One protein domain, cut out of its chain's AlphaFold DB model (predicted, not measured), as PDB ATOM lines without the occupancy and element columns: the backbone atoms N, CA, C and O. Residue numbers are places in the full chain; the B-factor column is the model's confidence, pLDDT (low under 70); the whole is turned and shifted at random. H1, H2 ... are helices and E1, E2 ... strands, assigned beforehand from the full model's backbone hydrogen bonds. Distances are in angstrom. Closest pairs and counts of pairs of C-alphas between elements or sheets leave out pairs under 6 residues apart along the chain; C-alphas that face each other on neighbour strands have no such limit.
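Overview. This is residues 19 to 222 of the 225 residues of the protein "Metallophosphoesterase" of Symploca sp. SIO2G7 (UniProt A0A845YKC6). With little regular structure, sheets E1-E4-E6-E5 and E7-E8-E9 stand face to face as a sandwich; hairpin E2-E3 reaches away and H3 grazes the first sheet. Named elements, of mixed class, hold 79 of 204 printed residues: H1 H2 E1 E2 E3 H3, E4 to E9. The first sheet is mixed; E7-E8-E9 is an antiparallel meander. The whole spans 69 by 49 by 26 A and is only just compact, close to loose, with radius of gyration of the C-alphas 19.6 A.

Arrangement. E4, residues 101 to 104, is parallel to E1, residues 39 to 41; N 103 and O 40 are within hydrogen-bond range at 2.9 A. The closest C-alphas of E6, residues 120 to 124, and E7, residues 187 to 194, are Ser 124 and Phe 190, 6.4 A.

Along the chain. H1, residues 19 to 27, runs 12.1 A from C-alpha (162.118, 148.882, 143.882) to (150.815, 148.312, 148.097).

Size, cuts and confidence. The printed part has no cut; residues 42 to 60 and 125 to 186 are long links. No printed residue has pLDDT under 70.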
ATOM      1  N   GLN A  19     163.335 148.204 144.331       96.19
ATOM      2  CA  GLN A  19     162.118 148.882 143.882       96.19
ATOM      3  C   GLN A  19     160.899 147.953 143.924       96.19
ATOM      4  O   GLN A  19     159.837 148.373 144.377       96.19
ATOM      5  N   TYR A  20     161.049 146.688 143.519       97.50
ATOM      6  CA  TYR A  20     159.961 145.712 143.576       97.50
ATOM      7  C   TYR A  20     159.549 145.417 145.024       97.50
ATOM      8  O   TYR A  20     158.366 145.461 145.352       97.50
ATOM      9  N   ALA A  21     160.520 145.184 145.914       98.19
ATOM     10  CA  ALA A  21     160.252 144.931 147.330       98.19
ATOM     11  C   ALA A  21     159.596 146.137 148.024       98.19
ATOM     12  O   ALA A  21     158.658 145.967 148.805       98.19
ATOM     13  N   TRP A  22     160.055 147.353 147.711       98.19
ATOM     14  CA  TRP A  22     159.421 148.582 148.183       98.19
ATOM     15  C   TRP A  22     157.974 148.689 147.694       98.19
ATOM     16  O   TRP A  22     157.084 148.925 148.507       98.19
ATOM     17  N   LEU A  23     157.720 148.451 146.403       98.19
ATOM     18  CA  LEU A  23     156.373 148.535 145.839       98.19
ATOM     19  C   LEU A  23     155.432 147.523 146.502       98.19
ATOM     20  O   LEU A  23     154.309 147.873 146.846       98.19
ATOM     21  N   GLN A  24     155.885 146.289 146.739       98.44
ATOM     22  CA  GLN A  24     155.086 145.299 147.467       98.44
ATOM     23  C   GLN A  24     154.714 145.777 148.876       98.44
ATOM     24  O   GLN A  24     153.573 145.595 149.297       98.44
ATOM     25  N   ALA A  25     155.658 146.388 149.597       98.56
ATOM     26  CA  ALA A  25     155.406 146.926 150.930       98.56
ATOM     27  C   ALA A  25     154.435 148.118 150.894       98.56
ATOM     28  O   ALA A  25     153.515 148.171 151.707       98.56
ATOM     29  N   GLU A  26     154.600 149.030 149.933       98.50
ATOM     30  CA  GLU A  26     153.727 150.194 149.753       98.50
ATOM     31  C   GLU A  26     152.293 149.769 149.417       98.50
ATOM     32  O   GLU A  26     151.344 150.215 150.057       98.50
ATOM     33  N   LEU A  27     152.127 148.839 148.474       98.31
ATOM     34  CA  LEU A  27     150.815 148.312 148.097       98.31
ATOM     35  C   LEU A  27     150.140 147.555 149.249       98.31
ATOM     36  O   LEU A  27     148.916 147.542 149.327       98.31
ATOM     37  N   ALA A  28     150.908 146.935 150.146       98.25
ATOM     38  CA  ALA A  28     150.386 146.246 151.327       98.25
ATOM     39  C   ALA A  28     150.137 147.173 152.533       98.25
ATOM     40  O   ALA A  28     149.612 146.708 153.546       98.25
ATOM     41  N   SER A  29     150.518 148.452 152.449       98.69
ATOM     42  CA  SER A  29     150.375 149.410 153.549       98.69
ATOM     43  C   SER A  29     148.911 149.678 153.900       98.69
ATOM     44  O   SER A  29     148.011 149.603 153.056       98.69
ATOM     45  N   ASP A  30     148.667 150.039 155.159       98.31
ATOM     46  CA  ASP A  30     147.338 150.435 155.627       98.31
ATOM     47  C   ASP A  30     146.838 151.680 154.877       98.31
ATOM     48  O   ASP A  30     145.645 151.794 154.582       98.31
ATOM     49  N   GLU A  31     147.745 152.601 154.552       98.12
ATOM     50  CA  GLU A  31     147.492 153.821 153.796       98.12
ATOM     51  C   GLU A  31     146.970 153.503 152.396       98.12
ATOM     52  O   GLU A  31     145.906 154.002 152.019       98.12
ATOM     53  N   PHE A  32     147.664 152.638 151.648       98.06
ATOM     54  CA  PHE A  32     147.224 152.242 150.314       98.06
ATOM     55  C   PHE A  32     145.926 151.443 150.384       98.06
ATOM     56  O   PHE A  32     144.976 151.740 149.661       98.06
ATOM     57  N   GLN A  33     145.836 150.467 151.290       96.81
ATOM     58  CA  GLN A  33     144.677 149.580 151.376       96.81
ATOM     59  C   GLN A  33     143.388 150.305 151.768       96.81
ATOM     60  O   GLN A  33     142.322 149.948 151.259       96.81
ATOM     61  N   ARG A  34     143.475 151.342 152.613       96.56
ATOM     62  CA  ARG A  34     142.328 152.161 153.045       96.56
ATOM     63  C   ARG A  34     142.087 153.395 152.176       96.56
ATOM     64  O   ARG A  34     141.097 154.094 152.396       96.56
ATOM     65  N   ALA A  35     142.966 153.697 151.219       97.25
ATOM     66  CA  ALA A  35     142.788 154.842 150.340       97.25
ATOM     67  C   ALA A  35     141.488 154.711 149.536       97.25
ATOM     68  O   ALA A  35     141.238 153.702 148.877       97.25
ATOM     69  N   ARG A  36     140.681 155.780 149.533       96.25
ATOM     70  CA  ARG A  36     139.442 155.848 148.739       96.25
ATOM     71  C   ARG A  36     139.709 155.660 147.241       96.25
ATOM     72  O   ARG A  36     138.906 155.047 146.545       96.25
ATOM     73  N   TYR A  37     140.837 156.175 146.750       97.56
ATOM     74  CA  TYR A  37     141.293 155.972 145.379       97.56
ATOM     75  C   TYR A  37     142.736 155.477 145.387       97.56
ATOM     76  O   TYR A  37     143.623 156.163 145.889       97.56
ATOM     77  N   LYS A  38     142.953 154.299 144.807       98.12
ATOM     78  CA  LYS A  38     144.252 153.645 144.669       98.12
ATOM     79  C   LYS A  38     144.756 153.885 143.251       98.12
ATOM     80  O   LYS A  38     144.201 153.336 142.300       98.12
ATOM     81  N   ILE A  39     145.740 154.766 143.102       98.12
ATOM     82  CA  ILE A  39     146.248 155.206 141.797       98.12
ATOM     83  C   ILE A  39     147.747 154.972 141.761       98.12
ATOM     84  O   ILE A  39     148.458 155.391 142.673       98.12
ATOM     85  N   VAL A  40     148.220 154.341 140.695       98.25
ATOM     86  CA  VAL A  40     149.645 154.128 140.444       98.25
ATOM     87  C   VAL A  40     150.052 154.930 139.219       98.25
ATOM     88  O   VAL A  40     149.341 154.953 138.216       98.25
ATOM     89  N   MET A  41     151.196 155.604 139.309       97.81
ATOM     90  CA  MET A  41     151.763 156.376 138.210       97.81
ATOM     91  C   MET A  41     153.084 155.771 137.767       97.81
ATOM     92  O   MET A  41     153.930 155.432 138.591       97.81
ATOM     93  N   LEU A  42     153.269 155.668 136.459       94.56
ATOM     94  CA  LEU A  42     154.492 155.173 135.839       94.56
ATOM     95  C   LEU A  42     154.667 155.850 134.481       94.56
ATOM     96  O   LEU A  42     153.701 156.323 133.894       94.56
ATOM     97  N   HIS A  43     155.898 155.963 133.988       95.25
ATOM     98  CA  HIS A  43     156.119 156.641 132.709       95.25
ATOM     99  C   HIS A  43     155.835 155.719 131.517       95.25
ATOM    100  O   HIS A  43     155.085 156.108 130.629       95.25
ATOM    101  N   TYR A  44     156.415 154.513 131.513       94.94
ATOM    102  CA  TYR A  44     156.393 153.587 130.378       94.94
ATOM    103  C   TYR A  44     155.080 152.784 130.305       94.94
ATOM    104  O   TYR A  44     154.732 152.141 131.285       94.94
ATOM    105  N   PRO A  45     154.359 152.762 129.178       95.75
ATOM    106  CA  PRO A  45     152.990 152.258 129.111       95.75
ATOM    107  C   PRO A  45     152.898 150.729 129.291       95.75
ATOM    108  O   PRO A  45     153.622 149.999 128.614       95.75
ATOM    109  N   PRO A  46     151.971 150.215 130.125       96.75
ATOM    110  CA  PRO A  46     151.629 148.793 130.156       96.75
ATOM    111  C   PRO A  46     150.715 148.412 128.988       96.75
ATOM    112  O   PRO A  46     150.773 147.288 128.507       96.75
ATOM    113  N   HIS A  47     149.892 149.352 128.522       98.00
ATOM    114  CA  HIS A  47     148.977 149.193 127.401       98.00
ATOM    115  C   HIS A  47     148.990 150.482 126.592       98.00
ATOM    116  O   HIS A  47     148.869 151.556 127.169       98.00
ATOM    117  N   THR A  48     149.156 150.423 125.271       97.94
ATOM    118  CA  THR A  48     149.059 151.640 124.449       97.94
ATOM    119  C   THR A  48     148.863 151.353 122.966       97.94
ATOM    120  O   THR A  48     149.330 150.349 122.433       97.94
ATOM    121  N   LEU A  49     148.204 152.277 122.263       98.06
ATOM    122  CA  LEU A  49     148.219 152.317 120.802       98.06
ATOM    123  C   LEU A  49     149.450 153.050 120.255       98.06
ATOM    124  O   LEU A  49     149.710 152.980 119.057       98.06
ATOM    125  N   GLY A  50     150.210 153.743 121.099       96.81
ATOM    126  CA  GLY A  50     151.382 154.506 120.702       96.81
ATOM    127  C   GLY A  50     152.614 153.638 120.436       96.81
ATOM    128  O   GLY A  50     152.599 152.418 120.621       96.81
ATOM    129  N   GLY A  51     153.674 154.255 119.912       94.06
ATOM    130  CA  GLY A  51     154.859 153.538 119.426       94.06
ATOM    131  C   GLY A  51     155.785 153.023 120.527       94.06
ATOM    132  O   GLY A  51     156.367 151.950 120.387       94.06
ATOM    133  N   ASN A  52     155.869 153.741 121.650       91.19
ATOM    134  CA  ASN A  52     156.931 153.576 122.646       91.19
ATOM    135  C   ASN A  52     156.668 152.459 123.678       91.19
ATOM    136  O   ASN A  52     157.050 152.560 124.835       91.19
ATOM    137  N   ILE A  53     156.007 151.390 123.246       94.00
ATOM    138  CA  ILE A  53     155.821 150.123 123.976       94.00
ATOM    139  C   ILE A  53     156.536 148.958 123.266       94.00
ATOM    140  O   ILE A  53     156.567 147.828 123.746       94.00
ATOM    141  N   VAL A  54     157.080 149.226 122.072       93.88
ATOM    142  CA  VAL A  54     157.870 148.285 121.281       93.88
ATOM    143  C   VAL A  54     159.278 148.873 121.126       93.88
ATOM    144  O   VAL A  54     159.400 149.989 120.620       93.88
ATOM    145  N   PRO A  55     160.347 148.153 121.518       93.94
ATOM    146  CA  PRO A  55     160.365 146.778 122.031       93.94
ATOM    147  C   PRO A  55     159.810 146.645 123.461       93.94
ATOM    148  O   PRO A  55     159.723 147.635 124.172       93.94
ATOM    149  N   ALA A  56     159.488 145.415 123.875       95.00
ATOM    150  CA  ALA A  56     159.016 145.103 125.228       95.00
ATOM    151  C   ALA A  56     160.006 145.544 126.322       95.00
ATOM    152  O   ALA A  56     161.223 145.464 126.121       95.00
ATOM    153  N   PHE A  57     159.497 145.942 127.494       95.19
ATOM    154  CA  PHE A  57     160.299 146.412 128.631       95.19
ATOM    155  C   PHE A  57     160.991 145.237 129.334       95.19
ATOM    156  O   PHE A  57     160.536 144.743 130.363       95.19
ATOM    157  N   THR A  58     162.084 144.738 128.764       95.00
ATOM    158  CA  THR A  58     162.790 143.552 129.264       95.00
ATOM    159  C   THR A  58     164.304 143.685 129.154       95.00
ATOM    160  O   THR A  58     164.817 144.525 128.411       95.00
ATOM    161  N   THR A  59     165.029 142.842 129.888       93.94
ATOM    162  CA  THR A  59     166.482 142.744 129.753       93.94
ATOM    163  C   THR A  59     166.838 142.264 128.337       93.94
ATOM    164  O   THR A  59     166.388 141.191 127.928       93.94
ATOM    165  N   PRO A  60     167.651 143.020 127.575       94.12
ATOM    166  CA  PRO A  60     167.994 142.666 126.202       94.12
ATOM    167  C   PRO A  60     168.853 141.396 126.140       94.12
ATOM    168  O   PRO A  60     169.807 141.232 126.904       94.12
ATOM    169  N   VAL A  61     168.567 140.526 125.171       93.88
ATOM    170  CA  VAL A  61     169.318 139.290 124.914       93.88
ATOM    171  C   VAL A  61     170.209 139.481 123.682       93.88
ATOM    172  O   VAL A  61     169.683 139.669 122.583       93.88
ATOM    173  N   PRO A  62     171.549 139.455 123.812       93.12
ATOM    174  CA  PRO A  62     172.437 139.598 122.665       93.12
ATOM    175  C   PRO A  62     172.422 138.345 121.781       93.12
ATOM    176  O   PRO A  62     172.606 137.226 122.256       93.12
ATOM    177  N   VAL A  63     172.306 138.558 120.477       92.31
ATOM    178  CA  VAL A  63     172.534 137.577 119.419       92.31
ATOM    179  C   VAL A  63     173.818 137.979 118.703       92.31
ATOM    180  O   VAL A  63     173.895 139.050 118.103       92.31
ATOM    181  N   TYR A  64     174.838 137.128 118.804       91.94
ATOM    182  CA  TYR A  64     176.132 137.332 118.158       91.94
ATOM    183  C   TYR A  64     176.127 136.624 116.813       91.94
ATOM    184  O   TYR A  64     175.982 135.403 116.762       91.94
ATOM    185  N   HIS A  65     176.307 137.379 115.741       90.44
ATOM    186  CA  HIS A  65     176.437 136.824 114.407       90.44
ATOM    187  C   HIS A  65     177.911 136.820 114.001       90.44
ATOM    188  O   HIS A  65     178.641 137.796 114.217       90.44
ATOM    189  N   ARG A  66     178.359 135.686 113.464       93.75
ATOM    190  CA  ARG A  66     179.747 135.438 113.077       93.75
ATOM    191  C   ARG A  66     179.810 134.968 111.633       93.75
ATOM    192  O   ARG A  66     178.868 134.325 111.173       93.75
ATOM    193  N   ASP A  67     180.882 135.324 110.937       94.06
ATOM    194  CA  ASP A  67     181.154 134.815 109.590       94.06
ATOM    195  C   ASP A  67     181.700 133.373 109.613       94.06
ATOM    196  O   ASP A  67     181.860 132.764 110.674       94.06
ATOM    197  N   ASP A  68     181.976 132.823 108.426       95.75
ATOM    198  CA  ASP A  68     182.495 131.457 108.250       95.75
ATOM    199  C   ASP A  68     183.883 131.247 108.892       95.75
ATOM    200  O   ASP A  68     184.256 130.114 109.198       95.75
ATOM    201  N   ASP A  69     184.627 132.333 109.130       95.75
ATOM    202  CA  ASP A  69     185.943 132.346 109.777       95.75
ATOM    203  C   ASP A  69     185.844 132.601 111.305       95.75
ATOM    204  O   ASP A  69     186.856 132.836 111.968       95.75
ATOM    205  N   ASP A  70     184.632 132.537 111.875       93.62
ATOM    206  CA  ASP A  70     184.296 132.790 113.289       93.62
ATOM    207  C   ASP A  70     184.559 134.236 113.764       93.62
ATOM    208  O   ASP A  70     184.575 134.525 114.967       93.62
ATOM    209  N   ASN A  71     184.705 135.202 112.853       95.12
ATOM    210  CA  ASN A  71     184.839 136.607 113.229       95.12
ATOM    211  C   ASN A  71     183.473 137.205 113.572       95.12
ATOM    212  O   ASN A  71     182.487 136.998 112.871       95.12
ATOM    213  N   LEU A  72     183.410 137.994 114.650       92.75
ATOM    214  CA  LEU A  72     182.200 138.733 115.015       92.75
ATOM    215  C   LEU A  72     181.913 139.820 113.971       92.75
ATOM    216  O   LEU A  72     182.703 140.755 113.832       92.75
ATOM    217  N   VAL A  73     180.762 139.726 113.304       93.38
ATOM    218  CA  VAL A  73     180.349 140.676 112.259       93.38
ATOM    219  C   VAL A  73     179.261 141.635 112.732       93.38
ATOM    220  O   VAL A  73     179.300 142.816 112.387       93.38
ATOM    221  N   ASP A  74     178.334 141.174 113.572       90.25
ATOM    222  CA  ASP A  74     177.320 142.023 114.191       90.25
ATOM    223  C   ASP A  74     176.831 141.467 115.537       90.25
ATOM    224  O   ASP A  74     176.930 140.275 115.837       90.25
ATOM    225  N   ILE A  75     176.335 142.380 116.375       90.19
ATOM    226  CA  ILE A  75     175.600 142.061 117.598       90.19
ATOM    227  C   ILE A  75     174.222 142.687 117.455       90.19
ATOM    228  O   ILE A  75     174.095 143.903 117.286       90.19
ATOM    229  N   ARG A  76     173.192 141.862 117.589       90.88
ATOM    230  CA  ARG A  76     171.799 142.289 117.687       90.88
ATOM    231  C   ARG A  76     171.288 142.052 119.099       90.88
ATOM    232  O   ARG A  76     171.773 141.159 119.780       90.88
ATOM    233  N   TYR A  77     170.289 142.813 119.524       92.62
ATOM    234  CA  TYR A  77     169.594 142.581 120.786       92.62
ATOM    235  C   TYR A  77     168.142 142.208 120.526       92.62
ATOM    236  O   TYR A  77     167.452 142.871 119.749       92.62
ATOM    237  N   GLU A  78     167.701 141.137 121.168       93.94
ATOM    238  CA  GLU A  78     166.307 140.720 121.206       93.94
ATOM    239  C   GLU A  78     165.676 141.121 122.534       93.94
ATOM    240  O   GLU A  78     166.351 141.217 123.560       93.94
ATOM    241  N   TYR A  79     164.373 141.383 122.494       95.06
ATOM    242  CA  TYR A  79     163.604 141.871 123.632       95.06
ATOM    243  C   TYR A  79     162.418 140.933 123.833       95.06
ATOM    244  O   TYR A  79     161.355 141.180 123.254       95.06
ATOM    245  N   PRO A  80     162.604 139.834 124.587       94.31
ATOM    246  CA  PRO A  80     161.582 138.818 124.726       94.31
ATOM    247  C   PRO A  80     160.269 139.355 125.270       94.31
ATOM    248  O   PRO A  80     160.171 139.717 126.439       94.31
ATOM    249  N   LYS A  81     159.223 139.355 124.437       93.12
ATOM    250  CA  LYS A  81     157.914 139.904 124.827       93.12
ATOM    251  C   LYS A  81     157.319 139.153 126.020       93.12
ATOM    252  O   LYS A  81     156.717 139.749 126.906       93.12
ATOM    253  N   SER A  82     157.534 137.838 126.078       93.38
ATOM    254  CA  SER A  82     157.121 137.004 127.220       93.38
ATOM    255  C   SER A  82     157.823 137.368 128.537       93.38
ATOM    256  O   SER A  82     157.399 136.924 129.604       93.38
ATOM    257  N   GLN A  83     158.903 138.145 128.463       95.31
ATOM    258  CA  GLN A  83     159.676 138.643 129.591       95.31
ATOM    259  C   GLN A  83     159.486 140.150 129.791       95.31
ATOM    260  O   GLN A  83     160.313 140.753 130.465       95.31
ATOM    261  N   ASP A  84     158.440 140.775 129.239       96.00
ATOM    262  CA  ASP A  84     158.124 142.171 129.553       96.00
ATOM    263  C   ASP A  84     157.918 142.327 131.067       96.00
ATOM    264  O   ASP A  84     156.975 141.780 131.639       96.00
ATOM    265  N   HIS A  85     158.823 143.037 131.739       96.69
ATOM    266  CA  HIS A  85     158.845 143.133 133.193       96.69
ATOM    267  C   HIS A  85     157.621 143.879 133.742       96.69
ATOM    268  O   HIS A  85     157.183 143.584 134.856       96.69
ATOM    269  N   ILE A  86     157.049 144.823 132.986       96.19
ATOM    270  CA  ILE A  86     155.883 145.594 133.430       96.19
ATOM    271  C   ILE A  86     154.673 144.670 133.486       96.19
ATOM    272  O   ILE A  86     154.046 144.544 134.539       96.19
ATOM    273  N   VAL A  87     154.382 143.972 132.389       95.81
ATOM    274  CA  VAL A  87     153.225 143.065 132.316       95.81
ATOM    275  C   VAL A  87     153.430 141.827 133.178       95.81
ATOM    276  O   VAL A  87     152.494 141.356 133.815       95.81
ATOM    277  N   LYS A  88     154.651 141.290 133.222       96.62
ATOM    278  CA  LYS A  88     154.940 140.040 133.930       96.62
ATOM    279  C   LYS A  88     155.013 140.213 135.445       96.62
ATOM    280  O   LYS A  88     154.621 139.295 136.164       96.62
ATOM    281  N   TYR A  89     155.541 141.337 135.937       96.94
ATOM    282  CA  TYR A  89     155.815 141.521 137.366       96.94
ATOM    283  C   TYR A  89     154.978 142.624 138.005       96.94
ATOM    284  O   TYR A  89     154.436 142.411 139.086       96.94
ATOM    285  N   LEU A  90     154.844 143.789 137.363       96.81
ATOM    286  CA  LEU A  90     154.139 144.916 137.979       96.81
ATOM    287  C   LEU A  90     152.624 144.770 137.881       96.81
ATOM    288  O   LEU A  90     151.949 144.894 138.899       96.81
ATOM    289  N   MET A  91     152.081 144.477 136.696       96.56
ATOM    290  CA  MET A  91     150.625 144.418 136.505       96.56
ATOM    291  C   MET A  91     149.928 143.435 137.461       96.56
ATOM    292  O   MET A  91     148.990 143.869 138.130       96.56
ATOM    293  N   PRO A  92     150.427 142.197 137.676       96.44
ATOM    294  CA  PRO A  92     149.819 141.285 138.643       96.44
ATOM    295  C   PRO A  92     149.827 141.824 140.079       96.44
ATOM    296  O   PRO A  92     148.873 141.600 140.819       96.44
ATOM    297  N   LEU A  93     150.876 142.554 140.490       97.25
ATOM    298  CA  LEU A  93     150.911 143.193 141.810       97.25
ATOM    299  C   LEU A  93     149.867 144.306 141.926       97.25
ATOM    300  O   LEU A  93     149.175 144.387 142.940       97.25
ATOM    301  N   LEU A  94     149.762 145.161 140.904       97.56
ATOM    302  CA  LEU A  94     148.839 146.296 140.924       97.56
ATOM    303  C   LEU A  94     147.382 145.827 140.945       97.56
ATOM    304  O   LEU A  94     146.578 146.368 141.710       97.56
ATOM    305  N   GLU A  95     147.062 144.808 140.147       96.38
ATOM    306  CA  GLU A  95     145.742 144.175 140.121       96.38
ATOM    307  C   GLU A  95     145.419 143.505 141.460       96.38
ATOM    308  O   GLU A  95     144.367 143.774 142.041       96.38
ATOM    309  N   ALA A  96     146.339 142.704 142.009       96.12
ATOM    310  CA  ALA A  96     146.137 142.028 143.294       96.12
ATOM    311  C   ALA A  96     145.965 143.008 144.467       96.12
ATOM    312  O   ALA A  96     145.247 142.710 145.422       96.12
ATOM    313  N   ALA A  97     146.593 144.185 144.401       96.88
ATOM    314  CA  ALA A  97     146.453 145.234 145.409       96.88
ATOM    315  C   ALA A  97     145.118 146.004 145.323       96.88
ATOM    316  O   ALA A  97     144.840 146.854 146.178       96.88
ATOM    317  N   GLY A  98     144.294 145.727 144.305       96.56
ATOM    318  CA  GLY A  98     143.037 146.430 144.057       96.56
ATOM    319  C   GLY A  98     143.252 147.863 143.578       96.56
ATOM    320  O   GLY A  98     142.500 148.755 143.964       96.56
ATOM    321  N   THR A  99     144.303 148.117 142.793       97.94
ATOM    322  CA  THR A  99     144.515 149.429 142.162       97.94
ATOM    323  C   THR A  99     143.300 149.787 141.302       97.94
ATOM    324  O   THR A  99     142.724 148.925 140.646       97.94
ATOM    325  N   HIS A 100     142.891 151.056 141.294       98.31
ATOM    326  CA  HIS A 100     141.753 151.512 140.488       98.31
ATOM    327  C   HIS A 100     142.186 152.140 139.160       98.31
ATOM    328  O   HIS A 100     141.464 152.043 138.169       98.31
ATOM    329  N   LEU A 101     143.345 152.806 139.138       98.62
ATOM    330  CA  LEU A 101     143.864 153.494 137.957       98.62
ATOM    331  C   LEU A 101     145.386 153.375 137.869       98.62
ATOM    332  O   LEU A 101     146.089 153.754 138.806       98.62
ATOM    333  N   VAL A 102     145.885 152.943 136.713       98.56
ATOM    334  CA  VAL A 102     147.274 153.166 136.298       98.56
ATOM    335  C   VAL A 102     147.307 154.347 135.331       98.56
ATOM    336  O   VAL A 102     146.715 154.293 134.252       98.56
ATOM    337  N   PHE A 103     147.992 155.419 135.721       98.38
ATOM    338  CA  PHE A 103     148.133 156.643 134.933       98.38
ATOM    339  C   PHE A 103     149.559 156.777 134.395       98.38
ATOM    340  O   PHE A 103     150.522 156.695 135.160       98.38
ATOM    341  N   TYR A 104     149.703 156.972 133.087       97.44
ATOM    342  CA  TYR A 104     151.008 156.952 132.425       97.44
ATOM    343  C   TYR A 104     151.068 157.844 131.178       97.44
ATOM    344  O   TYR A 104     150.141 158.600 130.870       97.44
ATOM    345  N   GLY A 105     152.211 157.808 130.491       95.06
ATOM    346  CA  GLY A 105     152.479 158.614 129.307       95.06
ATOM    347  C   GLY A 105     153.403 157.905 128.326       95.06
ATOM    348  O   GLY A 105     153.200 156.736 128.020       95.06
ATOM    349  N   HIS A 106     154.437 158.630 127.889       95.19
ATOM    350  CA  HIS A 106     155.534 158.188 127.019       95.19
ATOM    351  C   HIS A 106     155.251 158.178 125.515       95.19
ATOM    352  O   HIS A 106     156.149 158.534 124.754       95.19
ATOM    353  N   SER A 107     154.048 157.826 125.052       95.06
ATOM    354  CA  SER A 107     153.784 157.690 123.610       95.06
ATOM    355  C   SER A 107     153.130 158.904 122.959       95.06
ATOM    356  O   SER A 107     152.889 158.887 121.753       95.06
ATOM    357  N   HIS A 108     152.904 159.981 123.717       95.88
ATOM    358  CA  HIS A 108     152.401 161.261 123.210       95.88
ATOM    359  C   HIS A 108     150.996 161.150 122.596       95.88
ATOM    360  O   HIS A 108     150.646 161.810 121.607       95.88
ATOM    361  N   ILE A 109     150.180 160.286 123.192       96.81
ATOM    362  CA  ILE A 109     148.786 160.083 122.827       96.81
ATOM    363  C   ILE A 109     147.895 160.181 124.065       96.81
ATOM    364  O   ILE A 109     148.364 160.184 125.210       96.81
ATOM    365  N   TRP A 110     146.597 160.280 123.814       98.12
ATOM    366  CA  TRP A 110     145.579 159.900 124.778       98.12
ATOM    367  C   TRP A 110     144.906 158.615 124.316       98.12
ATOM    368  O   TRP A 110     144.521 158.517 123.150       98.12
ATOM    369  N   ASN A 111     144.735 157.658 125.218       98.56
ATOM    370  CA  ASN A 111     143.936 156.449 125.026       98.56
ATOM    371  C   ASN A 111     143.674 155.781 126.379       98.56
ATOM    372  O   ASN A 111     144.418 155.963 127.348       98.56
ATOM    373  N   ARG A 112     142.606 154.984 126.435       98.44
ATOM    374  CA  ARG A 112     142.179 154.290 127.651       98.44
ATOM    375  C   ARG A 112     142.000 152.798 127.408       98.44
ATOM    376  O   ARG A 112     141.555 152.400 126.335       98.44
ATOM    377  N   PHE A 113     142.301 151.989 128.417       98.69
ATOM    378  CA  PHE A 113     142.008 150.555 128.452       98.69
ATOM    379  C   PHE A 113     141.409 150.171 129.800       98.69
ATOM    380  O   PHE A 113     141.528 150.906 130.780       98.69
ATOM    381  N   GLU A 114     140.798 148.995 129.840       97.88
ATOM    382  CA  GLU A 114     140.251 148.395 131.050       97.88
ATOM    383  C   GLU A 114     140.682 146.928 131.109       97.88
ATOM    384  O   GLU A 114     140.512 146.190 130.135       97.88
ATOM    385  N   GLY A 115     141.297 146.541 132.226       95.50
ATOM    386  CA  GLY A 115     141.669 145.158 132.513       95.50
ATOM    387  C   GLY A 115     140.475 144.329 132.988       95.50
ATOM    388  O   GLY A 115     139.414 144.857 133.312       95.50
ATOM    389  N   GLU A 116     140.653 143.011 133.086       91.88
ATOM    390  CA  GLU A 116     139.568 142.078 133.443       91.88
ATOM    391  C   GLU A 116     138.991 142.312 134.850       91.88
ATOM    392  O   GLU A 116     137.829 142.005 135.111       91.88
ATOM    393  N   THR A 117     139.791 142.878 135.754       92.31
ATOM    394  CA  THR A 117     139.406 143.203 137.137       92.31
ATOM    395  C   THR A 117     138.695 144.556 137.274       92.31
ATOM    396  O   THR A 117     138.307 144.928 138.379       92.31
ATOM    397  N   GLY A 118     138.535 145.307 136.177       94.12
ATOM    398  CA  GLY A 118     138.045 146.688 136.185       94.12
ATOM    399  C   GLY A 118     139.135 147.739 136.441       94.12
ATOM    400  O   GLY A 118     138.827 148.931 136.514       94.12
ATOM    401  N   LEU A 119     140.408 147.326 136.555       97.12
ATOM    402  CA  LEU A 119     141.552 148.240 136.604       97.12
ATOM    403  C   LEU A 119     141.584 149.111 135.341       97.12
ATOM    404  O   LEU A 119     141.663 148.600 134.222       97.12
ATOM    405  N   GLN A 120     141.546 150.429 135.523       98.31
ATOM    406  CA  GLN A 120     141.598 151.384 134.420       98.31
ATOM    407  C   GLN A 120     143.048 151.738 134.081       98.31
ATOM    408  O   GLN A 120     143.879 151.949 134.965       98.31
ATOM    409  N   PHE A 121     143.331 151.878 132.792       98.62
ATOM    410  CA  PHE A 121     144.622 152.305 132.264       98.62
ATOM    411  C   PHE A 121     144.423 153.565 131.439       98.62
ATOM    412  O   PHE A 121     143.671 153.536 130.466       98.62
ATOM    413  N   LEU A 122     145.102 154.650 131.793       98.69
ATOM    414  CA  LEU A 122     144.985 155.921 131.086       98.69
ATOM    415  C   LEU A 122     146.361 156.447 130.692       98.69
ATOM    416  O   LEU A 122     147.133 156.873 131.556       98.69
ATOM    417  N   GLU A 123     146.616 156.495 129.386       97.81
ATOM    418  CA  GLU A 123     147.656 157.353 128.835       97.81
ATOM    419  C   GLU A 123     147.042 158.717 128.527       97.81
ATOM    420  O   GLU A 123     146.045 158.809 127.813       97.81
ATOM    421  N   SER A 124     147.614 159.791 129.064       95.25
ATOM    422  CA  SER A 124     147.121 161.155 128.823       95.25
ATOM    423  C   SER A 124     148.289 162.104 128.567       95.25
ATOM    424  O   SER A 124     148.419 163.125 129.241       95.25
ATOM    425  N   SER A 125     149.160 161.746 127.617       93.00
ATOM    426  CA  SER A 125     150.429 162.442 127.353       93.00
ATOM    427  C   SER A 125     150.464 163.252 126.052       93.00
ATOM    428  O   SER A 125     151.523 163.732 125.654       93.00
ATOM    429  N   ASN A 126     149.323 163.442 125.385       92.88
ATOM    430  CA  ASN A 126     149.229 164.266 124.179       92.88
ATOM    431  C   ASN A 126     149.223 165.770 124.520       92.88
ATOM    432  O   ASN A 126     148.189 166.317 124.899       92.88
ATOM    433  N   VAL A 127     150.377 166.436 124.404       86.56
ATOM    434  CA  VAL A 127     150.556 167.861 124.757       86.56
ATOM    435  C   VAL A 127     151.336 168.601 123.657       86.56
ATOM    436  O   VAL A 127     152.448 169.076 123.875       86.56
ATOM    437  N   GLY A 128     150.776 168.670 122.445       73.88
ATOM    438  CA  GLY A 128     151.330 169.487 121.350       73.88
ATOM    439  C   GLY A 128     152.375 168.809 120.453       73.88
ATOM    440  O   GLY A 128     152.895 169.434 119.532       73.88
ATOM    441  N   ASN A 129     152.668 167.526 120.664       86.56
ATOM    442  CA  ASN A 129     153.228 166.664 119.628       86.56
ATOM    443  C   ASN A 129     152.749 165.218 119.806       86.56
ATOM    444  O   ASN A 129     152.394 164.815 120.910       86.56
ATOM    445  N   SER A 130     152.735 164.441 118.724       93.31
ATOM    446  CA  SER A 130     152.352 163.033 118.680       93.31
ATOM    447  C   SER A 130     153.065 162.313 117.536       93.31
ATOM    448  O   SER A 130     153.386 162.913 116.512       93.31
ATOM    449  N   TYR A 131     153.271 161.008 117.701       91.31
ATOM    450  CA  TYR A 131     153.825 160.123 116.668       91.31
ATOM    451  C   TYR A 131     152.762 159.203 116.049       91.31
ATOM    452  O   TYR A 131     153.088 158.300 115.281       91.31
ATOM    453  N   GLY A 132     151.489 159.456 116.364       93.56
ATOM    454  CA  GLY A 132     150.362 158.670 115.886       93.56
ATOM    455  C   GLY A 132     150.012 157.494 116.797       93.56
ATOM    456  O   GLY A 132     150.798 157.046 117.633       93.56
ATOM    457  N   ALA A 133     148.794 156.991 116.615       95.88
ATOM    458  CA  ALA A 133     148.405 155.669 117.076       95.88
ATOM    459  C   ALA A 133     148.693 154.651 115.971       95.88
ATOM    460  O   ALA A 133     148.587 154.968 114.782       95.88
ATOM    461  N   HIS A 134     149.040 153.430 116.362       97.25
ATOM    462  CA  HIS A 134     149.447 152.402 115.422       97.25
ATOM    463  C   HIS A 134     148.355 151.373 115.185       97.25
ATOM    464  O   HIS A 134     148.219 150.383 115.908       97.25
ATOM    465  N   LEU A 135     147.566 151.638 114.151       94.56
ATOM    466  CA  LEU A 135     146.493 150.786 113.651       94.56
ATOM    467  C   LEU A 135     146.877 150.202 112.281       94.56
ATOM    468  O   LEU A 135     148.032 150.287 111.868       94.56
ATOM    469  N   ALA A 136     145.939 149.539 111.605       91.94
ATOM    470  CA  ALA A 136     146.206 148.814 110.357       91.94
ATOM    471  C   ALA A 136     146.740 149.706 109.218       91.94
ATOM    472  O   ALA A 136     147.518 149.244 108.389       91.94
ATOM    473  N   ASP A 137     146.325 150.967 109.190       89.88
ATOM    474  CA  ASP A 137     146.716 152.003 108.233       89.88
ATOM    475  C   ASP A 137     148.027 152.723 108.601       89.88
ATOM    476  O   ASP A 137     148.682 153.284 107.724       89.88
ATOM    477  N   ASN A 138     148.446 152.661 109.868       93.31
ATOM    478  CA  ASN A 138     149.677 153.273 110.379       93.31
ATOM    479  C   ASN A 138     150.469 152.313 111.300       93.31
ATOM    480  O   ASN A 138     150.636 152.590 112.491       93.31
ATOM    481  N   PRO A 139     150.957 151.160 110.810       95.75
ATOM    482  CA  PRO A 139     151.665 150.195 111.652       95.75
ATOM    483  C   PRO A 139     152.962 150.775 112.244       95.75
ATOM    484  O   PRO A 139     153.640 151.593 111.623       95.75
ATOM    485  N   ARG A 140     153.346 150.316 113.444       95.25
ATOM    486  CA  ARG A 140     154.651 150.613 114.057       95.25
ATOM    487  C   ARG A 140     155.781 150.169 113.125       95.25
ATOM    488  O   ARG A 140     155.682 149.090 112.530       95.25
ATOM    489  N   PRO A 141     156.893 150.921 113.067       92.56
ATOM    490  CA  PRO A 141     158.101 150.466 112.399       92.56
ATOM    491  C   PRO A 141     158.743 149.342 113.224       92.56
ATOM    492  O   PRO A 141     159.505 149.589 114.156       92.56
ATOM    493  N   VAL A 142     158.406 148.095 112.902       91.62
ATOM    494  CA  VAL A 142     158.974 146.902 113.541       91.62
ATOM    495  C   VAL A 142     160.064 146.281 112.663       91.62
ATOM    496  O   VAL A 142     159.993 146.391 111.436       91.62
ATOM    497  N   PRO A 143     161.093 145.648 113.252       87.50
ATOM    498  CA  PRO A 143     162.149 145.014 112.475       87.50
ATOM    499  C   PRO A 143     161.630 143.835 111.638       87.50
ATOM    500  O   PRO A 143     160.631 143.201 111.976       87.50
ATOM    501  N   ASP A 144     162.349 143.519 110.557       80.44
ATOM    502  CA  ASP A 144     162.055 142.368 109.699       80.44
ATOM    503  C   ASP A 144     162.195 141.050 110.477       80.44
ATOM    504  O   ASP A 144     163.296 140.651 110.869       80.44
ATOM    505  N   VAL A 145     161.072 140.350 110.656       74.69
ATOM    506  CA  VAL A 145     160.985 139.076 111.383       74.69
ATOM    507  C   VAL A 145     161.877 137.984 110.797       74.69
ATOM    508  O   VAL A 145     162.231 137.058 111.514       74.69
ATOM    509  N   SER A 146     162.313 138.079 109.533       79.81
ATOM    510  CA  SER A 146     163.199 137.065 108.943       79.81
ATOM    511  C   SER A 146     164.549 136.977 109.658       79.81
ATOM    512  O   SER A 146     165.243 135.965 109.555       79.81
ATOM    513  N   ARG A 147     164.955 138.059 110.332       81.00
ATOM    514  CA  ARG A 147     166.202 138.110 111.089       81.00
ATOM    515  C   ARG A 147     165.983 137.841 112.572       81.00
ATOM    516  O   ARG A 147     166.918 137.344 113.183       81.00
ATOM    517  N   TYR A 148     164.813 138.122 113.144       86.25
ATOM    518  CA  TYR A 148     164.566 138.128 114.593       86.25
ATOM    519  C   TYR A 148     163.775 136.896 115.046       86.25
ATOM    520  O   TYR A 148     162.876 136.449 114.344       86.25
ATOM    521  N   GLN A 149     164.086 136.357 116.228       86.81
ATOM    522  CA  GLN A 149     163.278 135.278 116.819       86.81
ATOM    523  C   GLN A 149     162.036 135.843 117.522       86.81
ATOM    524  O   GLN A 149     160.972 135.226 117.517       86.81
ATOM    525  N   GLU A 150     162.166 137.040 118.097       88.56
ATOM    526  CA  GLU A 150     161.078 137.742 118.768       88.56
ATOM    527  C   GLU A 150     160.054 138.346 117.804       88.56
ATOM    528  O   GLU A 150     160.373 138.812 116.708       88.56
ATOM    529  N   THR A 151     158.798 138.382 118.255       86.19
ATOM    530  CA  THR A 151     157.693 139.003 117.515       86.19
ATOM    531  C   THR A 151     157.412 140.402 118.046       86.19
ATOM    532  O   THR A 151     157.010 140.581 119.196       86.19
ATOM    533  N   TYR A 152     157.545 141.394 117.172       91.81
ATOM    534  CA  TYR A 152     157.272 142.795 117.475       91.81
ATOM    535  C   TYR A 152     155.888 143.182 116.945       91.81
ATOM    536  O   TYR A 152     155.605 143.057 115.753       91.81
ATOM    537  N   VAL A 153     155.000 143.629 117.836       93.75
ATOM    538  CA  VAL A 153     153.594 143.887 117.492       93.75
ATOM    539  C   VAL A 153     153.454 145.219 116.753       93.75
ATOM    540  O   VAL A 153     153.558 146.293 117.345       93.75
ATOM    541  N   ALA A 154     153.169 145.144 115.454       95.31
ATOM    542  CA  ALA A 154     153.062 146.322 114.599       95.31
ATOM    543  C   ALA A 154     151.800 147.164 114.858       95.31
ATOM    544  O   ALA A 154     151.831 148.374 114.680       95.31
ATOM    545  N   THR A 155     150.690 146.566 115.291       96.94
ATOM    546  CA  THR A 155     149.385 147.251 115.359       96.94
ATOM    547  C   THR A 155     148.629 146.934 116.640       96.94
ATOM    548  O   THR A 155     148.724 145.817 117.146       96.94
ATOM    549  N   GLY A 156     147.813 147.874 117.117       97.38
ATOM    550  CA  GLY A 156     147.008 147.722 118.330       97.38
ATOM    551  C   GLY A 156     147.850 147.788 119.603       97.38
ATOM    552  O   GLY A 156     148.994 148.241 119.574       97.38
ATOM    553  N   ASP A 157     147.285 147.340 120.722       97.75
ATOM    554  CA  ASP A 157     148.019 147.198 121.978       97.75
ATOM    555  C   ASP A 157     148.886 145.928 121.955       97.75
ATOM    556  O   ASP A 157     148.338 144.825 121.837       97.75
ATOM    557  N   PRO A 158     150.222 146.029 122.094       96.38
ATOM    558  CA  PRO A 158     151.080 144.854 122.166       96.38
ATOM    559  C   PRO A 158     150.694 143.890 123.280       96.38
ATOM    560  O   PRO A 158     150.888 142.688 123.109       96.38
ATOM    561  N   ASN A 159     150.112 144.380 124.374       96.06
ATOM    562  CA  ASN A 159     149.781 143.564 125.539       96.06
ATOM    563  C   ASN A 159     148.325 143.067 125.559       96.06
ATOM    564  O   ASN A 159     147.911 142.409 126.508       96.06
ATOM    565  N   GLY A 160     147.601 143.249 124.450       95.00
ATOM    566  CA  GLY A 160     146.393 142.491 124.121       95.00
ATOM    567  C   GLY A 160     145.062 143.110 124.545       95.00
ATOM    568  O   GLY A 160     144.022 142.528 124.227       95.00
ATOM    569  N   LEU A 161     145.048 144.275 125.197       97.56
ATOM    570  CA  LEU A 161     143.797 144.955 125.533       97.56
ATOM    571  C   LEU A 161     143.220 145.711 124.333       97.56
ATOM    572  O   LEU A 161     143.920 146.221 123.457       97.56
ATOM    573  N   LYS A 162     141.890 145.812 124.299       98.00
ATOM    574  CA  LYS A 162     141.190 146.658 123.327       98.00
ATOM    575  C   LYS A 162     141.064 148.074 123.891       98.00
ATOM    576  O   LYS A 162     140.680 148.208 125.053       98.00
ATOM    577  N   PRO A 163     141.348 149.119 123.099       98.06
ATOM    578  CA  PRO A 163     141.191 150.486 123.562       98.06
ATOM    579  C   PRO A 163     139.703 150.803 123.759       98.06
ATOM    580  O   PRO A 163     138.845 150.342 122.999       98.06
ATOM    581  N   VAL A 164     139.395 151.592 124.783       98.50
ATOM    582  CA  VAL A 164     138.036 152.012 125.116       98.50
ATOM    583  C   VAL A 164     137.704 153.309 124.382       98.50
ATOM    584  O   VAL A 164     138.491 154.253 124.371       98.50
ATOM    585  N   MET A 165     136.518 153.356 123.777       98.50
ATOM    586  CA  MET A 165     136.019 154.547 123.092       98.50
ATOM    587  C   MET A 165     135.677 155.661 124.098       98.50
ATOM    588  O   MET A 165     135.029 155.361 125.108       98.50
ATOM    589  N   PRO A 166     136.036 156.934 123.830       98.44
ATOM    590  CA  PRO A 166     135.546 158.064 124.606       98.44
ATOM    591  C   PRO A 166     134.018 158.105 124.705       98.44
ATOM    592  O   PRO A 166     133.314 157.886 123.718       98.44
ATOM    593  N   THR A 167     133.499 158.412 125.893       97.88
ATOM    594  CA  THR A 167     132.064 158.279 126.199       97.88
ATOM    595  C   THR A 167     131.208 159.508 125.886       97.88
ATOM    596  O   THR A 167     129.982 159.394 125.906       97.88
ATOM    597  N   ILE A 168     131.803 160.676 125.611       98.44
ATOM    598  CA  ILE A 168     131.062 161.946 125.466       98.44
ATOM    599  C   ILE A 168     131.165 162.514 124.050       98.44
ATOM    600  O   ILE A 168     130.141 162.751 123.414       98.44
ATOM    601  N   ALA A 169     132.383 162.765 123.566       98.00
ATOM    602  CA  ALA A 169     132.614 163.442 122.287       98.00
ATOM    603  C   ALA A 169     133.915 162.955 121.619       98.00
ATOM    604  O   ALA A 169     134.856 163.742 121.493       98.00
ATOM    605  N   PRO A 170     134.008 161.665 121.232       97.75
ATOM    606  CA  PRO A 170     135.195 161.138 120.560       97.75
ATOM    607  C   PRO A 170     135.520 161.951 119.303       97.75
ATOM    608  O   PRO A 170     134.615 162.399 118.594       97.75
ATOM    609  N   LEU A 171     136.814 162.118 119.014       96.50
ATOM    610  CA  LEU A 171     137.235 162.617 117.708       96.50
ATOM    611  C   LEU A 171     136.854 161.604 116.627       96.50
ATOM    612  O   LEU A 171     136.794 160.403 116.891       96.50
ATOM    613  N   MET A 172     136.616 162.102 115.419       96.44
ATOM    614  CA  MET A 172     136.264 161.283 114.264       96.44
ATOM    615  C   MET A 172     137.461 161.162 113.321       96.44
ATOM    616  O   MET A 172     138.247 162.104 113.212       96.44
ATOM    617  N   ASP A 173     137.589 160.025 112.647       93.06
ATOM    618  CA  ASP A 173     138.516 159.857 111.529       93.06
ATOM    619  C   ASP A 173     137.988 160.534 110.244       93.06
ATOM    620  O   ASP A 173     136.882 161.084 110.207       93.06
ATOM    621  N   ASP A 174     138.769 160.463 109.163       91.12
ATOM    622  CA  ASP A 174     138.410 161.035 107.857       91.12
ATOM    623  C   ASP A 174     137.146 160.401 107.238       91.12
ATOM    624  O   ASP A 174     136.511 160.991 106.359       91.12
ATOM    625  N   ALA A 175     136.755 159.206 107.692       93.12
ATOM    626  CA  ALA A 175     135.534 158.514 107.288       93.12
ATOM    627  C   ALA A 175     134.335 158.830 108.208       93.12
ATOM    628  O   ALA A 175     133.244 158.280 108.013       93.12
ATOM    629  N   GLY A 176     134.511 159.708 109.199       95.19
ATOM    630  CA  GLY A 176     133.486 160.087 110.166       95.19
ATOM    631  C   GLY A 176     133.218 159.033 111.244       95.19
ATOM    632  O   GLY A 176     132.151 159.068 111.859       95.19
ATOM    633  N   GLN A 177     134.129 158.081 111.460       95.56
ATOM    634  CA  GLN A 177     134.021 157.070 112.515       95.56
ATOM    635  C   GLN A 177     134.701 157.540 113.807       95.56
ATOM    636  O   GLN A 177     135.776 158.134 113.748       95.56
ATOM    637  N   PRO A 178     134.121 157.257 114.987       97.38
ATOM    638  CA  PRO A 178     134.720 157.654 116.256       97.38
ATOM    639  C   PRO A 178     136.022 156.889 116.522       97.38
ATOM    640  O   PRO A 178     136.100 155.676 116.315       97.38
ATOM    641  N   MET A 179     137.031 157.596 117.030       97.12
ATOM    642  CA  MET A 179     138.353 157.054 117.341       97.12
ATOM    643  C   MET A 179     138.538 156.819 118.847       97.12
ATOM    644  O   MET A 179     138.189 157.684 119.655       97.12
ATOM    645  N   PRO A 180     139.161 155.696 119.258       97.88
ATOM    646  CA  PRO A 180     139.378 155.381 120.668       97.88
ATOM    647  C   PRO A 180     140.648 156.036 121.251       97.88
ATOM    648  O   PRO A 180     141.174 155.593 122.271       97.88
ATOM    649  N   TYR A 181     141.188 157.056 120.580       97.62
ATOM    650  CA  TYR A 181     142.419 157.745 120.953       97.62
ATOM    651  C   TYR A 181     142.433 159.189 120.441       97.62
ATOM    652  O   TYR A 181     141.655 159.561 119.563       97.62
ATOM    653  N   ILE A 182     143.371 159.984 120.957       97.44
ATOM    654  CA  ILE A 182     143.775 161.268 120.377       97.44
ATOM    655  C   ILE A 182     145.287 161.229 120.159       97.44
ATOM    656  O   ILE A 182     146.057 161.052 121.102       97.44
ATOM    657  N   ALA A 183     145.702 161.391 118.905       95.69
ATOM    658  CA  ALA A 183     147.100 161.448 118.496       95.69
ATOM    659  C   ALA A 183     147.269 162.604 117.503       95.69
ATOM    660  O   ALA A 183     147.064 162.439 116.304       95.69
ATOM    661  N   SER A 184     147.554 163.802 118.017       95.12
ATOM    662  CA  SER A 184     147.592 165.033 117.220       95.12
ATOM    663  C   SER A 184     148.689 165.984 117.700       95.12
ATOM    664  O   SER A 184     149.023 166.008 118.885       95.12
ATOM    665  N   ASN A 185     149.243 166.763 116.769       95.56
ATOM    666  CA  ASN A 185     150.163 167.868 117.066       95.56
ATOM    667  C   ASN A 185     149.425 169.186 117.341       95.56
ATOM    668  O   ASN A 185     149.993 170.095 117.931       95.56
ATOM    669  N   ASP A 186     148.162 169.270 116.929       94.94
ATOM    670  CA  ASP A 186     147.349 170.481 117.030       94.94
ATOM    671  C   ASP A 186     146.467 170.473 118.282       94.94
ATOM    672  O   ASP A 186     145.980 171.514 118.716       94.94
ATOM    673  N   ILE A 187     146.262 169.300 118.879       94.94
ATOM    674  CA  ILE A 187     145.402 169.117 120.043       94.94
ATOM    675  C   ILE A 187     146.271 168.894 121.281       94.94
ATOM    676  O   ILE A 187     147.289 168.205 121.240       94.94
ATOM    677  N   THR A 188     145.861 169.494 122.394       95.31
ATOM    678  CA  THR A 188     146.371 169.168 123.729       95.31
ATOM    679  C   THR A 188     145.277 168.498 124.537       95.31
ATOM    680  O   THR A 188     144.133 168.956 124.535       95.31
ATOM    681  N   VAL A 189     145.634 167.438 125.255       96.88
ATOM    682  CA  VAL A 189     144.735 166.664 126.104       96.88
ATOM    683  C   VAL A 189     145.161 166.768 127.561       96.88
ATOM    684  O   VAL A 189     146.342 166.681 127.893       96.88
ATOM    685  N   PHE A 190     144.186 166.902 128.452       96.19
ATOM    686  CA  PHE A 190     144.401 166.815 129.891       96.19
ATOM    687  C   PHE A 190     143.254 166.072 130.569       96.19
ATOM    688  O   PHE A 190     142.120 166.063 130.093       96.19
ATOM    689  N   SER A 191     143.555 165.441 131.701       97.62
ATOM    690  CA  SER A 191     142.590 164.657 132.469       97.62
ATOM    691  C   SER A 191     142.534 165.142 133.913       97.62
ATOM    692  O   SER A 191     143.560 165.468 134.507       97.62
ATOM    693  N   ILE A 192     141.330 165.199 134.479       97.81
ATOM    694  CA  ILE A 192     141.070 165.681 135.837       97.81
ATOM    695  C   ILE A 192     140.322 164.599 136.609       97.81
ATOM    696  O   ILE A 192     139.227 164.198 136.211       97.81
ATOM    697  N   LEU A 193     140.894 164.173 137.736       97.81
ATOM    698  CA  LEU A 193     140.199 163.376 138.741       97.81
ATOM    699  C   LEU A 193     139.453 164.299 139.709       97.81
ATOM    700  O   LEU A 193     140.066 165.031 140.483       97.81
ATOM    701  N   ASP A 194     138.127 164.214 139.705       97.62
ATOM    702  CA  ASP A 194     137.292 164.750 140.775       97.62
ATOM    703  C   ASP A 194     137.258 163.744 141.933       97.62
ATOM    704  O   ASP A 194     136.602 162.703 141.863       97.62
ATOM    705  N   THR A 195     137.962 164.061 143.020       95.62
ATOM    706  CA  THR A 195     138.047 163.207 144.215       95.62
ATOM    707  C   THR A 195     136.755 163.183 145.037       95.62
ATOM    708  O   THR A 195     136.540 162.250 145.819       95.62
ATOM    709  N   GLY A 196     135.851 164.149 144.857       96.06
ATOM    710  CA  GLY A 196     134.535 164.139 145.491       96.06
ATOM    711  C   GLY A 196     133.670 163.009 144.941       96.06
ATOM    712  O   GLY A 196     133.087 162.237 145.712       96.06
ATOM    713  N   SER A 197     133.644 162.877 143.613       95.44
ATOM    714  CA  SER A 197     132.801 161.908 142.907       95.44
ATOM    715  C   SER A 197     133.517 160.628 142.470       95.44
ATOM    716  O   SER A 197     132.826 159.650 142.190       95.44
ATOM    717  N   GLY A 198     134.850 160.612 142.411       96.69
ATOM    718  CA  GLY A 198     135.648 159.503 141.871       96.69
ATOM    719  C   GLY A 198     135.649 159.460 140.346       96.69
ATOM    720  O   GLY A 198     135.831 158.402 139.752       96.69
ATOM    721  N   THR A 199     135.380 160.596 139.703       98.00
ATOM    722  CA  THR A 199     135.197 160.682 138.253       98.00
ATOM    723  C   THR A 199     136.450 161.241 137.599       98.00
ATOM    724  O   THR A 199     136.890 162.341 137.936       98.00
ATOM    725  N   VAL A 200     136.992 160.515 136.628       98.56
ATOM    726  CA  VAL A 200     138.040 161.007 135.736       98.56
ATOM    727  C   VAL A 200     137.374 161.580 134.495       98.56
ATOM    728  O   VAL A 200     136.572 160.915 133.843       98.56
ATOM    729  N   ASN A 201     137.689 162.833 134.189       98.62
ATOM    730  CA  ASN A 201     137.183 163.554 133.029       98.62
ATOM    731  C   ASN A 201     138.360 163.928 132.139       98.62
ATOM    732  O   ASN A 201     139.300 164.553 132.634       98.62
ATOM    733  N   SER A 202     138.294 163.601 130.853       98.56
ATOM    734  CA  SER A 202     139.318 163.998 129.884       98.56
ATOM    735  C   SER A 202     138.788 165.079 128.953       98.56
ATOM    736  O   SER A 202     137.630 165.058 128.518       98.56
ATOM    737  N   TYR A 203     139.663 166.033 128.669       98.31
ATOM    738  CA  TYR A 203     139.387 167.228 127.896       98.31
ATOM    739  C   TYR A 203     140.427 167.390 126.802       98.31
ATOM    740  O   TYR A 203     141.596 167.079 127.024       98.31
ATOM    741  N   TYR A 204     140.010 167.920 125.661       96.94
ATOM    742  CA  TYR A 204     140.923 168.357 124.622       96.94
ATOM    743  C   TYR A 204     140.739 169.842 124.308       96.94
ATOM    744  O   TYR A 204     139.668 170.419 124.522       96.94
ATOM    745  N   PHE A 205     141.801 170.455 123.801       96.19
ATOM    746  CA  PHE A 205     141.848 171.842 123.355       96.19
ATOM    747  C   PHE A 205     142.591 171.925 122.019       96.19
ATOM    748  O   PHE A 205     143.696 171.389 121.906       96.19
ATOM    749  N   ASP A 206     141.985 172.575 121.022       95.19
ATOM    750  CA  ASP A 206     142.611 172.811 119.718       95.19
ATOM    751  C   ASP A 206     143.498 174.057 119.787       95.19
ATOM    752  O   ASP A 206     143.029 175.191 119.871       95.19
ATOM    753  N   THR A 207     144.808 173.841 119.751       93.81
ATOM    754  CA  THR A 207     145.805 174.909 119.889       93.81
ATOM    755  C   THR A 207     145.883 175.822 118.664       93.81
ATOM    756  O   THR A 207     146.429 176.923 118.767       93.81
ATOM    757  N   ARG A 208     145.305 175.422 117.522       94.94
ATOM    758  CA  ARG A 208     145.184 176.275 116.325       94.94
ATOM    759  C   ARG A 208     144.132 177.362 116.494       94.94
ATOM    760  O   ARG A 208     144.188 178.377 115.802       94.94
ATOM    761  N   GLU A 209     143.195 177.159 117.418       95.69
ATOM    762  CA  GLU A 209     142.098 178.073 117.715       95.69
ATOM    763  C   GLU A 209     142.137 178.479 119.199       95.69
ATOM    764  O   GLU A 209     141.369 177.954 120.004       95.69
ATOM    765  N   PRO A 210     143.005 179.432 119.599       92.62
ATOM    766  CA  PRO A 210     143.226 179.758 121.010       92.62
ATOM    767  C   PRO A 210     141.985 180.227 121.784       92.62
ATOM    768  O   PRO A 210     141.929 180.093 123.003       92.62
ATOM    769  N   GLU A 211     140.997 180.770 121.073       95.75
ATOM    770  CA  GLU A 211     139.725 181.250 121.628       95.75
ATOM    771  C   GLU A 211     138.631 180.163 121.638       95.75
ATOM    772  O   GLU A 211     137.489 180.429 122.024       95.75
ATOM    773  N   SER A 212     138.943 178.946 121.177       93.88
ATOM    774  CA  SER A 212     138.002 177.828 121.157       93.88
ATOM    775  C   SER A 212     137.698 177.323 122.574       93.88
ATOM    776  O   SER A 212     138.529 177.416 123.485       93.88
ATOM    777  N   PRO A 213     136.490 176.779 122.806       95.88
ATOM    778  CA  PRO A 213     136.180 176.150 124.076       95.88
ATOM    779  C   PRO A 213     136.987 174.862 124.261       95.88
ATOM    780  O   PRO A 213     137.211 174.093 123.329       95.88
ATOM    781  N   VAL A 214     137.326 174.569 125.512       97.50
ATOM    782  CA  VAL A 214     137.799 173.240 125.904       97.50
ATOM    783  C   VAL A 214     136.646 172.242 125.794       97.50
ATOM    784  O   VAL A 214     135.566 172.469 126.348       97.50
ATOM    785  N   VAL A 215     136.884 171.103 125.147       98.06
ATOM    786  CA  VAL A 215     135.869 170.064 124.947       98.06
ATOM    787  C   VAL A 215     136.124 168.889 125.877       98.06
ATOM    788  O   VAL A 215     137.169 168.245 125.825       98.06
ATOM    789  N   LYS A 216     135.139 168.569 126.714       98.62
ATOM    790  CA  LYS A 216     135.110 167.313 127.467       98.62
ATOM    791  C   LYS A 216     134.711 166.177 126.535       98.62
ATOM    792  O   LYS A 216     133.622 166.226 125.968       98.62
ATOM    793  N   PHE A 217     135.549 165.155 126.413       98.56
ATOM    794  CA  PHE A 217     135.334 164.098 125.420       98.56
ATOM    795  C   PHE A 217     135.238 162.688 126.001       98.56
ATOM    796  O   PHE A 217     134.558 161.851 125.407       98.56
ATOM    797  N   ASP A 218     135.831 162.437 127.168       98.69
ATOM    798  CA  ASP A 218     135.691 161.166 127.883       98.69
ATOM    799  C   ASP A 218     135.372 161.379 129.363       98.69
ATOM    800  O   ASP A 218     135.701 162.407 129.970       98.69
ATOM    801  N   GLN A 219     134.726 160.372 129.942       98.44
ATOM    802  CA  GLN A 219     134.459 160.273 131.366       98.44
ATOM    803  C   GLN A 219     134.354 158.810 131.798       98.44
ATOM    804  O   GLN A 219     133.635 158.022 131.178       98.44
ATOM    805  N   PHE A 220     134.973 158.487 132.931       97.94
ATOM    806  CA  PHE A 220     134.795 157.214 133.629       97.94
ATOM    807  C   PHE A 220     134.930 157.396 135.149       97.94
ATOM    808  O   PHE A 220     135.351 158.449 135.628       97.94
ATOM    809  N   ARG A 221     134.524 156.387 135.924       96.81
ATOM    810  CA  ARG A 221     134.626 156.382 137.393       96.81
ATOM    811  C   ARG A 221     135.696 155.393 137.843       96.81
ATOM    812  O   ARG A 221     135.895 154.376 137.188       96.81
ATOM    813  N   ILE A 222     136.345 155.691 138.964       96.50
ATOM    814  CA  ILE A 222     137.314 154.820 139.634       96.50
ATOM    815  C   ILE A 222     136.965 154.672 141.120       96.50
ATOM    816  O   ILE A 222     136.373 155.574 141.717       96.50
TER     817      ILE A 222